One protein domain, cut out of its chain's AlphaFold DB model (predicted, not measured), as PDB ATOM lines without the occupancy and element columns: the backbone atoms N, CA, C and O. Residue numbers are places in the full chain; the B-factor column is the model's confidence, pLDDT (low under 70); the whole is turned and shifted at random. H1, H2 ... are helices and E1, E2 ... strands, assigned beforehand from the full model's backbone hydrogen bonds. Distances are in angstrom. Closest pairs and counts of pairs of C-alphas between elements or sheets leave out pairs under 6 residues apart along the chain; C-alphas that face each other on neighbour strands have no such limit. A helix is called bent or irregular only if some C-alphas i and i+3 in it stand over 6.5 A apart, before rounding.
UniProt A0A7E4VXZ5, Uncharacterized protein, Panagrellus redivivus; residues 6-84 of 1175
ATOM      1  N   TYR A   6     197.939 288.686 176.269       71.75
ATOM      2  CA  TYR A   6     197.563 288.348 177.639       71.75
ATOM      3  C   TYR A   6     197.355 286.843 177.811       71.75
ATOM      4  O   TYR A   6     196.771 286.177 176.958       71.75
ATOM      5  N   GLN A   7     197.825 286.298 178.932       70.81
ATOM      6  CA  GLN A   7     197.617 284.897 179.301       70.81
ATOM      7  C   GLN A   7     196.173 284.681 179.772       70.81
ATOM      8  O   GLN A   7     195.695 285.441 180.614       70.81
ATOM      9  N   LEU A   8     195.499 283.632 179.291       70.19
ATOM     10  CA  LEU A   8     194.175 283.256 179.794       70.19
ATOM     11  C   LEU A   8     194.277 282.396 181.064       70.19
ATOM     12  O   LEU A   8     195.201 281.593 181.223       70.19
ATOM     13  N   TYR A   9     193.308 282.550 181.963       73.62
ATOM     14  CA  TYR A   9     193.245 281.867 183.256       73.62
ATOM     15  C   TYR A   9     191.855 281.243 183.476       73.62
ATOM     16  O   TYR A   9     190.865 281.745 182.956       73.62
ATOM     17  N   THR A  10     191.757 280.158 184.251       66.31
ATOM     18  CA  THR A  10     190.480 279.517 184.621       66.31
ATOM     19  C   THR A  10     189.783 280.286 185.742       66.31
ATOM     20  O   THR A  10     190.414 280.506 186.772       66.31
ATOM     21  N   GLY A  11     188.493 280.594 185.635       68.62
ATOM     22  CA  GLY A  11     187.718 281.206 186.721       68.62
ATOM     23  C   GLY A  11     186.532 282.014 186.206       68.62
ATOM     24  O   GLY A  11     186.325 282.089 184.997       68.62
ATOM     25  N   THR A  12     185.769 282.625 187.118       70.00
ATOM     26  CA  THR A  12     184.682 283.541 186.737       70.00
ATOM     27  C   THR A  12     185.255 284.855 186.175       70.00
ATOM     28  O   THR A  12     186.147 285.447 186.799       70.00
ATOM     29  N   PRO A  13     184.748 285.365 185.033       71.31
ATOM     30  CA  PRO A  13     185.153 286.650 184.467       71.31
ATOM     31  C   PRO A  13     184.786 287.826 185.374       71.31
ATOM     32  O   PRO A  13     185.382 288.893 185.251       71.31
ATOM     33  N   LYS A  14     183.849 287.636 186.321       69.62
ATOM     34  CA  LYS A  14     183.420 288.680 187.264       69.62
ATOM     35  C   LYS A  14     184.570 289.227 188.109       69.62
ATOM     36  O   LYS A  14     184.527 290.385 188.508       69.62
ATOM     37  N   VAL A  15     185.639 288.449 188.314       69.56
ATOM     38  CA  VAL A  15     186.855 288.923 189.000       69.56
ATOM     39  C   VAL A  15     187.451 290.155 188.308       69.56
ATOM     40  O   VAL A  15     187.956 291.038 188.996       69.56
ATOM     41  N   LEU A  16     187.347 290.263 186.977       70.00
ATOM     42  CA  LEU A  16     187.934 291.359 186.197       70.00
ATOM     43  C   LEU A  16     187.342 292.737 186.542       70.00
ATOM     44  O   LEU A  16     188.053 293.734 186.450       70.00
ATOM     45  N   PHE A  17     186.093 292.804 187.018       68.12
ATOM     46  CA  PHE A  17     185.448 294.059 187.441       68.12
ATOM     47  C   PHE A  17     186.081 294.667 188.703       68.12
ATOM     48  O   PHE A  17     185.909 295.854 188.992       68.12
ATOM     49  N   TYR A  18     186.829 293.869 189.465       68.31
ATOM     50  CA  TYR A  18     187.445 294.273 190.730       68.31
ATOM     51  C   TYR A  18     188.951 294.532 190.608       68.31
ATOM     52  O   TYR A  18     189.630 294.698 191.620       68.31
ATOM     53  N   ILE A  19     189.483 294.567 189.383       66.75
ATOM     54  CA  ILE A  19     190.909 294.750 189.115       66.75
ATOM     55  C   ILE A  19     191.166 296.195 188.686       66.75
ATOM     56  O   ILE A  19     190.744 296.617 187.616       66.75
ATOM     57  N   ASP A  20     191.917 296.933 189.503       58.97
ATOM     58  CA  ASP A  20     192.205 298.355 189.256       58.97
ATOM     59  C   ASP A  20     193.329 298.578 188.212       58.97
ATOM     60  O   ASP A  20     193.487 299.674 187.682       58.97
ATOM     61  N   SER A  21     194.150 297.562 187.904       59.56
ATOM     62  CA  SER A  21     195.176 297.631 186.846       59.56
ATOM     63  C   SER A  21     195.560 296.240 186.328       59.56
ATOM     64  O   SER A  21     195.851 295.351 187.133       59.56
ATOM     65  N   ILE A  22     195.649 296.074 185.004       57.09
ATOM     66  CA  ILE A  22     195.924 294.791 184.324       57.09
ATOM     67  C   ILE A  22     197.246 294.150 184.790       57.09
ATOM     68  O   ILE A  22     197.305 292.936 184.987       57.09
ATOM     69  N   ASP A  23     198.268 294.958 185.092       54.84
ATOM     70  CA  ASP A  23     199.592 294.494 185.549       54.84
ATOM     71  C   ASP A  23     199.592 293.883 186.964       54.84
ATOM     72  O   ASP A  23     200.570 293.262 187.380       54.84
ATOM     73  N   LYS A  24     198.490 294.029 187.713       53.75
ATOM     74  CA  LYS A  24     198.309 293.453 189.057       53.75
ATOM     75  C   LYS A  24     197.439 292.187 189.059       53.75
ATOM     76  O   LYS A  24     197.125 291.681 190.133       53.75
ATOM     77  N   CYS A  25     197.076 291.649 187.888       51.16
ATOM     78  CA  CYS A  25     196.341 290.384 187.739       51.16
ATOM     79  C   CYS A  25     197.179 289.141 188.110       51.16
ATOM     80  O   CYS A  25     197.447 288.314 187.245       51.16
ATOM     81  N   VAL A  26     197.599 288.965 189.367       48.94
ATOM     82  CA  VAL A  26     198.089 287.667 189.896       48.94
ATOM     83  C   VAL A  26     197.949 287.666 191.432       48.94
ATOM     84  O   VAL A  26     198.218 288.718 192.011       48.94
ATOM     85  N   PRO A  27     197.665 286.554 192.160       50.09
ATOM     86  CA  PRO A  27     197.314 285.166 191.781       50.09
ATOM     87  C   PRO A  27     195.780 284.912 191.907       50.09
ATOM     88  O   PRO A  27     195.051 285.894 192.011       50.09
ATOM     89  N   PRO A  28     195.225 283.666 191.936       52.69
ATOM     90  CA  PRO A  28     195.845 282.331 191.843       52.69
ATOM     91  C   PRO A  28     195.324 281.437 190.694       52.69
ATOM     92  O   PRO A  28     195.671 280.258 190.652       52.69
ATOM     93  N   LEU A  29     194.463 281.959 189.815       53.72
ATOM     94  CA  LEU A  29     193.736 281.212 188.780       53.72
ATOM     95  C   LEU A  29     194.676 280.339 187.915       53.72
ATOM     96  O   LEU A  29     195.788 280.750 187.575       53.72
ATOM     97  N   LYS A  30     194.260 279.115 187.564       58.34
ATOM     98  CA  LYS A  30     195.087 278.179 186.779       58.34
ATOM     99  C   LYS A  30     195.264 278.733 185.363       58.34
ATOM    100  O   LYS A  30     194.284 279.053 184.698       58.34
ATOM    101  N   LYS A  31     196.506 278.851 184.890       68.25
ATOM    102  CA  LYS A  31     196.806 279.298 183.518       68.25
ATOM    103  C   LYS A  31     196.256 278.293 182.502       68.25
ATOM    104  O   LYS A  31     196.481 277.092 182.645       68.25
ATOM    105  N   LEU A  32     195.561 278.789 181.484       63.22
ATOM    106  CA  LEU A  32     195.153 278.035 180.299       63.22
ATOM    107  C   LEU A  32     196.235 278.159 179.227       63.22
ATOM    108  O   LEU A  32     196.874 279.201 179.135       63.22
ATOM    109  N   SER A  33     196.426 277.138 178.392       67.62
ATOM    110  CA  SER A  33     197.397 277.137 177.281       67.62
ATOM    111  C   SER A  33     196.922 277.974 176.082       67.62
ATOM    112  O   SER A  33     196.958 277.519 174.945       67.62
ATOM    113  N   ALA A  34     196.421 279.181 176.334       69.50
ATOM    114  CA  ALA A  34     195.906 280.089 175.323       69.50
ATOM    115  C   ALA A  34     196.256 281.537 175.689       69.50
ATOM    116  O   ALA A  34     196.248 281.924 176.863       69.50
ATOM    117  N   THR A  35     196.569 282.334 174.669       75.25
ATOM    118  CA  THR A  35     196.924 283.750 174.800       75.25
ATOM    119  C   THR A  35     196.009 284.597 173.931       75.25
ATOM    120  O   THR A  35     195.797 284.268 172.765       75.25
ATOM    121  N   LEU A  36     195.506 285.699 174.475       74.25
ATOM    122  CA  LEU A  36     194.639 286.640 173.777       74.25
ATOM    123  C   LEU A  36     195.439 287.892 173.400       74.25
ATOM    124  O   LEU A  36     195.982 288.564 174.274       74.25
ATOM    125  N   ALA A  37     195.521 288.208 172.107       78.19
ATOM    126  CA  ALA A  37     196.100 289.460 171.629       78.19
ATOM    127  C   ALA A  37     194.989 290.510 171.517       78.19
ATOM    128  O   ALA A  37     194.205 290.492 170.571       78.19
ATOM    129  N   CYS A  38     194.897 291.413 172.488       71.50
ATOM    130  CA  CYS A  38     193.891 292.471 172.491       71.50
ATOM    131  C   CYS A  38     194.429 293.721 173.191       71.50
ATOM    132  O   CYS A  38     195.521 293.711 173.751       71.50
ATOM    133  N   LEU A  39     193.696 294.828 173.119       68.94
ATOM    134  CA  LEU A  39     193.974 296.008 173.931       68.94
ATOM    135  C   LEU A  39     192.963 296.014 175.076       68.94
ATOM    136  O   LEU A  39     191.770 296.165 174.839       68.94
ATOM    137  N   LEU A  40     193.439 295.782 176.298       68.44
ATOM    138  CA  LEU A  40     192.598 295.783 177.490       68.44
ATOM    139  C   LEU A  40     192.601 297.179 178.117       68.44
ATOM    140  O   LEU A  40     193.656 297.797 178.271       68.44
ATOM    141  N   GLN A  41     191.423 297.653 178.512       69.31
ATOM    142  CA  GLN A  41     191.235 298.877 179.287       69.31
ATOM    143  C   GLN A  41     190.302 298.577 180.462       69.31
ATOM    144  O   GLN A  41     189.331 297.837 180.320       69.31
ATOM    145  N   THR A  42     190.616 299.123 181.634       71.69
ATOM    146  CA  THR A  42     189.772 299.019 182.831       71.69
ATOM    147  C   THR A  42     188.734 300.134 182.824       71.69
ATOM    148  O   THR A  42     189.088 301.294 182.619       71.69
ATOM    149  N   HIS A  43     187.470 299.799 183.084       76.31
ATOM    150  CA  HIS A  43     186.370 300.760 183.108       76.31
ATOM    151  C   HIS A  43     185.577 300.636 184.417       76.31
ATOM    152  O   HIS A  43     184.675 299.808 184.537       76.31
ATOM    153  N   GLU A  44     185.928 301.442 185.422       74.00
ATOM    154  CA  GLU A  44     185.409 301.299 186.794       74.00
ATOM    155  C   GLU A  44     183.883 301.437 186.899       74.00
ATOM    156  O   GLU A  44     183.265 300.752 187.716       74.00
ATOM    157  N   ASN A  45     183.265 302.250 186.037       75.12
ATOM    158  CA  ASN A  45     181.817 302.472 186.067       75.12
ATOM    159  C   ASN A  45     181.021 301.202 185.707       75.12
ATOM    160  O   ASN A  45     179.882 301.067 186.133       75.12
ATOM    161  N   LEU A  46     181.619 300.219 185.013       77.75
ATOM    162  CA  LEU A  46     180.932 298.970 184.648       77.75
ATOM    163  C   LEU A  46     180.586 298.083 185.856       77.75
ATOM    164  O   LEU A  46     179.814 297.140 185.708       77.75
ATOM    165  N   ARG A  47     181.102 298.373 187.061       78.56
ATOM    166  CA  ARG A  47     180.745 297.636 188.290       78.56
ATOM    167  C   ARG A  47     179.239 297.646 188.575       78.56
ATOM    168  O   ARG A  47     178.740 296.673 189.129       78.56
ATOM    169  N   VAL A  48     178.538 298.705 188.171       78.81
ATOM    170  CA  VAL A  48     177.078 298.840 188.309       78.81
ATOM    171  C   VAL A  48     176.331 297.816 187.441       78.81
ATOM    172  O   VAL A  48     175.272 297.330 187.813       78.81
ATOM    173  N   ALA A  49     176.917 297.400 186.316       79.94
ATOM    174  CA  ALA A  49     176.300 296.463 185.382       79.94
ATOM    175  C   ALA A  49     176.481 294.976 185.764       79.94
ATOM    176  O   ALA A  49     175.957 294.097 185.081       79.94
ATOM    177  N   LEU A  50     177.216 294.664 186.842       79.06
ATOM    178  CA  LEU A  50     177.625 293.294 187.197       79.06
ATOM    179  C   LEU A  50     176.444 292.342 187.466       79.06
ATOM    180  O   LEU A  50     176.534 291.148 187.183       79.06
ATOM    181  N   THR A  51     175.361 292.853 188.050       79.62
ATOM    182  CA  THR A  51     174.133 292.102 188.367       79.62
ATOM    183  C   THR A  51     173.181 291.997 187.175       79.62
ATOM    184  O   THR A  51     172.318 291.128 187.160       79.62
ATOM    185  N   TYR A  52     173.377 292.829 186.150       83.62
ATOM    186  CA  TYR A  52     172.550 292.891 184.941       83.62
ATOM    187  C   TYR A  52     173.139 292.088 183.769       83.62
ATOM    188  O   TYR A  52     172.488 291.953 182.733       83.62
ATOM    189  N   ILE A  53     174.356 291.548 183.915       83.94
ATOM    190  CA  ILE A  53     175.077 290.813 182.868       83.94
ATOM    191  C   ILE A  53     175.471 289.407 183.368       83.94
ATOM    192  O   ILE A  53     176.079 289.279 184.436       83.94
ATOM    193  N   PRO A  54     175.179 288.334 182.609       80.88
ATOM    194  CA  PRO A  54     175.602 286.971 182.930       80.88
ATOM    195  C   PRO A  54     177.111 286.755 182.743       80.88
ATOM    196  O   PRO A  54     177.821 287.519 182.086       80.88
ATOM    197  N   GLU A  55     177.633 285.670 183.315       78.75
ATOM    198  CA  GLU A  55     179.038 285.308 183.122       78.75
ATOM    199  C   GLU A  55     179.310 284.857 181.676       78.75
ATOM    200  O   GLU A  55     178.480 284.203 181.054       78.75
ATOM    201  N   PHE A  56     180.509 285.163 181.166       76.69
ATOM    202  CA  PHE A  56     181.004 284.726 179.848       76.69
ATOM    203  C   PHE A  56     180.222 285.243 178.626       76.69
ATOM    204  O   PHE A  56     180.264 284.616 177.568       76.69
ATOM    205  N   VAL A  57     179.572 286.405 178.730       75.50
ATOM    206  CA  VAL A  57     178.949 287.083 177.581       75.50
ATOM    207  C   VAL A  57     179.845 288.205 177.059       75.50
ATOM    208  O   VAL A  57     180.430 288.969 177.825       75.50
ATOM    209  N   ILE A  58     179.985 288.261 175.734       78.88
ATOM    210  CA  ILE A  58     180.698 289.323 175.023       78.88
ATOM    211  C   ILE A  58     179.659 290.371 174.649       78.88
ATOM    212  O   ILE A  58     178.715 290.040 173.939       78.88
ATOM    213  N   LEU A  59     179.850 291.600 175.123       76.62
ATOM    214  CA  LEU A  59     178.946 292.715 174.864       76.62
ATOM    215  C   LEU A  59     179.664 293.821 174.099       76.62
ATOM    216  O   LEU A  59     180.848 294.088 174.346       76.62
ATOM    217  N   ALA A  60     178.950 294.463 173.183       80.00
ATOM    218  CA  ALA A  60     179.439 295.644 172.484       80.00
ATOM    219  C   ALA A  60     179.168 296.919 173.302       80.00
ATOM    220  O   ALA A  60     178.297 296.948 174.166       80.00
ATOM    221  N   GLN A  61     179.920 297.996 173.052       73.88
ATOM    222  CA  GLN A  61     179.766 299.251 173.804       73.88
ATOM    223  C   GLN A  61     178.378 299.887 173.609       73.88
ATOM    224  O   GLN A  61     177.880 300.543 174.519       73.88
ATOM    225  N   ASP A  62     177.782 299.716 172.430       76.19
ATOM    226  CA  ASP A  62     176.484 300.242 171.994       76.19
ATOM    227  C   ASP A  62     175.287 299.359 172.377       76.19
ATOM    228  O   ASP A  62     174.139 299.732 172.134       76.19
ATOM    229  N   GLU A  63     175.537 298.215 173.009       81.31
ATOM    230  CA  GLU A  63     174.498 297.266 173.386       81.31
ATOM    231  C   GLU A  63     173.665 297.802 174.558       81.31
ATOM    232  O   GLU A  63     174.191 298.204 175.602       81.31
ATOM    233  N   GLN A  64     172.344 297.841 174.378       78.81
ATOM    234  CA  GLN A  64     171.423 298.283 175.419       78.81
ATOM    235  C   GLN A  64     171.079 297.120 176.344       78.81
ATOM    236  O   GLN A  64     170.631 296.061 175.898       78.81
ATOM    237  N   ILE A  65     171.270 297.337 177.643       86.62
ATOM    238  CA  ILE A  65     170.970 296.356 178.683       86.62
ATOM    239  C   ILE A  65     169.763 296.856 179.470       86.62
ATOM    240  O   ILE A  65     169.895 297.865 180.168       86.62
ATOM    241  N   PRO A  66     168.610 296.168 179.396       85.44
ATOM    242  CA  PRO A  66     167.429 296.567 180.144       85.44
ATOM    243  C   PRO A  66     167.709 296.645 181.649       85.44
ATOM    244  O   PRO A  66     168.320 295.748 182.242       85.44
ATOM    245  N   GLY A  67     167.264 297.739 182.258       83.94
ATOM    246  CA  GLY A  67     167.492 298.092 183.656       83.94
ATOM    247  C   GLY A  67     168.741 298.938 183.928       83.94
ATOM    248  O   GLY A  67     168.941 299.350 185.073       83.94
ATOM    249  N   LEU A  68     169.541 299.239 182.900       86.25
ATOM    250  CA  LEU A  68     170.645 300.198 182.960       86.25
ATOM    251  C   LEU A  68     170.382 301.375 182.019       86.25
ATOM    252  O   LEU A  68     170.056 301.188 180.847       86.25
ATOM    253  N   ARG A  69     170.636 302.593 182.499       83.00
ATOM    254  CA  ARG A  69     170.623 303.816 181.688       83.00
ATOM    255  C   ARG A  69     172.000 304.464 181.631       83.00
ATOM    256  O   ARG A  69     172.849 304.225 182.486       83.00
ATOM    257  N   SER A  70     172.224 305.306 180.627       79.88
ATOM    258  CA  SER A  70     173.398 306.185 180.605       79.88
ATOM    259  C   SER A  70     173.122 307.409 181.477       79.88
ATOM    260  O   SER A  70     172.113 308.085 181.288       79.88
ATOM    261  N   SER A  71     174.044 307.740 182.378       73.75
ATOM    262  CA  SER A  71     173.990 308.997 183.149       73.75
ATOM    263  C   SER A  71     174.221 310.258 182.294       73.75
ATOM    264  O   SER A  71     173.999 311.376 182.756       73.75
ATOM    265  N   LEU A  72     174.658 310.097 181.037       75.06
ATOM    266  CA  LEU A  72     174.895 311.173 180.071       75.06
ATOM    267  C   LEU A  72     174.034 310.970 178.815       75.06
ATOM    268  O   LEU A  72     174.102 309.915 178.174       75.06
ATOM    269  N   GLU A  73     173.253 311.988 178.444       69.31
ATOM    270  CA  GLU A  73     172.391 311.963 177.254       69.31
ATOM    271  C   GLU A  73     173.202 311.743 175.964       69.31
ATOM    272  O   GLU A  73     174.225 312.388 175.729       69.31
ATOM    273  N   GLY A  74     172.730 310.833 175.104       67.50
ATOM    274  CA  GLY A  74     173.317 310.564 173.783       67.50
ATOM    275  C   GLY A  74     174.519 309.611 173.759       67.50
ATOM    276  O   GLY A  74     175.039 309.342 172.676       67.50
ATOM    277  N   LEU A  75     174.951 309.078 174.908       71.88
ATOM    278  CA  LEU A  75     176.007 308.064 174.991       71.88
ATOM    279  C   LEU A  75     175.445 306.656 175.264       71.88
ATOM    280  O   LEU A  75     174.370 306.529 175.851       71.88
ATOM    281  N   PRO A  76     176.165 305.590 174.861       74.12
ATOM    282  CA  PRO A  76     175.752 304.217 175.138       74.12
ATOM    283  C   PRO A  76     175.633 303.907 176.637       74.12
ATOM    284  O   PRO A  76     176.471 304.349 177.425       74.12
ATOM    285  N   ALA A  77     174.649 303.084 177.021       71.38
ATOM    286  CA  ALA A  77     174.368 302.732 178.421       71.38
ATOM    287  C   ALA A  77     175.592 302.156 179.156       71.38
ATOM    288  O   ALA A  77     175.837 302.486 180.311       71.38
ATOM    289  N   LEU A  78     176.419 301.363 178.472       79.19
ATOM    290  CA  LEU A  78     177.621 300.752 179.045       79.19
ATOM    291  C   LEU A  78     178.814 301.711 179.199       79.19
ATOM    292  O   LEU A  78     179.766 301.385 179.907       79.19
ATOM    293  N   ALA A  79     178.778 302.896 178.577       76.19
ATOM    294  CA  ALA A  79     179.835 303.898 178.722       76.19
ATOM    295  C   ALA A  79     179.768 304.608 180.085       76.19
ATOM    296  O   ALA A  79     180.799 304.908 180.681       76.19
ATOM    297  N   TYR A  80     178.565 304.850 180.610       80.25
ATOM    298  CA  TYR A  80     178.360 305.433 181.939       80.25
ATOM    299  C   TYR A  80     177.100 304.855 182.594       80.25
ATOM    300  O   TYR A  80     176.114 305.584 182.749       80.25
ATOM    301  N   PRO A  81     177.124 303.558 182.956       83.69
ATOM    302  CA  PRO A  81     175.936 302.858 183.421       83.69
ATOM    303  C   PRO A  81     175.494 303.375 184.789       83.69
ATOM    304  O   PRO A  81     176.286 303.480 185.728       83.69
ATOM    305  N   GLU A  82     174.206 303.656 184.892       82.94
ATOM    306  CA  GLU A  82     173.481 304.004 186.107       82.94
ATOM    307  C   GLU A  82     172.244 303.098 186.190       82.94
ATOM    308  O   GLU A  82     171.635 302.781 185.167       82.94
ATOM    309  N   GLU A  83     171.886 302.642 187.390       81.25
ATOM    310  CA  GLU A  83     170.691 301.811 187.577       81.25
ATOM    311  C   GLU A  83     169.427 302.643 187.333       81.25
ATOM    312  O   GLU A  83     169.307 303.774 187.816       81.25
ATOM    313  N   GLU A  84     168.462 302.079 186.606       80.75
ATOM    314  CA  GLU A  84     167.121 302.662 186.549       80.75
ATOM    315  C   GLU A  84     166.447 302.610 187.938       80.75
ATOM    316  O   GLU A  84     166.764 301.741 188.761       80.75
TER     317      GLU A  84
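What this domain is: This is residues 6 to 84 of the 1175 residues of an uncharacterized protein of Panagrellus redivivus (UniProt A0A7E4VXZ5). Little regular structure makes up this elongated domain: the two-strand sheet E1 E2 at one end, short helices H1 and H2 in the middle, and hairpin E3 E4 beside H2 at the other end. The printed part has 79 residues, under half in named elements, ordered E1 H1 E2 H2 E3 E4; both sheets are antiparallel, the class mixed. It is only just loose, close to compact, with radius of gyration of the C-alphas 14.1 A and spans 41 by 21 by 19 A.

How they stand to each other: E1, residues 6 to 9, and E2, residues 31 to 37, are antiparallel; N 6 and O 36, 2.8 A, are within hydrogen-bond range. H1, residues 13 to 18, touches H2, residues 44 to 51, at a steep tilt of 44 degrees, opposite ways; their closest C-alphas, Phe 17 and Arg 47, are 6.0 A apart. O i to N i+4 pairs within range are 0 of 2 in H1 and 0 of 4 in H2; O i to N i+3, 3 of 3 and 4 of 5. H2 is irregular: C-alphas 48 and 51 are 7.4 A apart. Hairpin E3, residues 68 to 70, and E4, residues 81 to 83, has N 69 and O 82 at 2.9 A. The closest C-alphas of H2 and E4, Val 48 and Pro 81, are 6.4 A apart.

Where its parts are: E1 begins at C-alpha 6 (197.563, 288.348, 177.639); E4 ends at C-alpha 83 (170.691, 301.811, 187.577). E2 is 15.7 A long, H2 14.6 A.

The domain as a whole: The printed part has no cut; links H1 to E2 and H2 to E3 are long. Mean pLDDT of the printed part is 72.4, with residues 17 to 34 among those under 70.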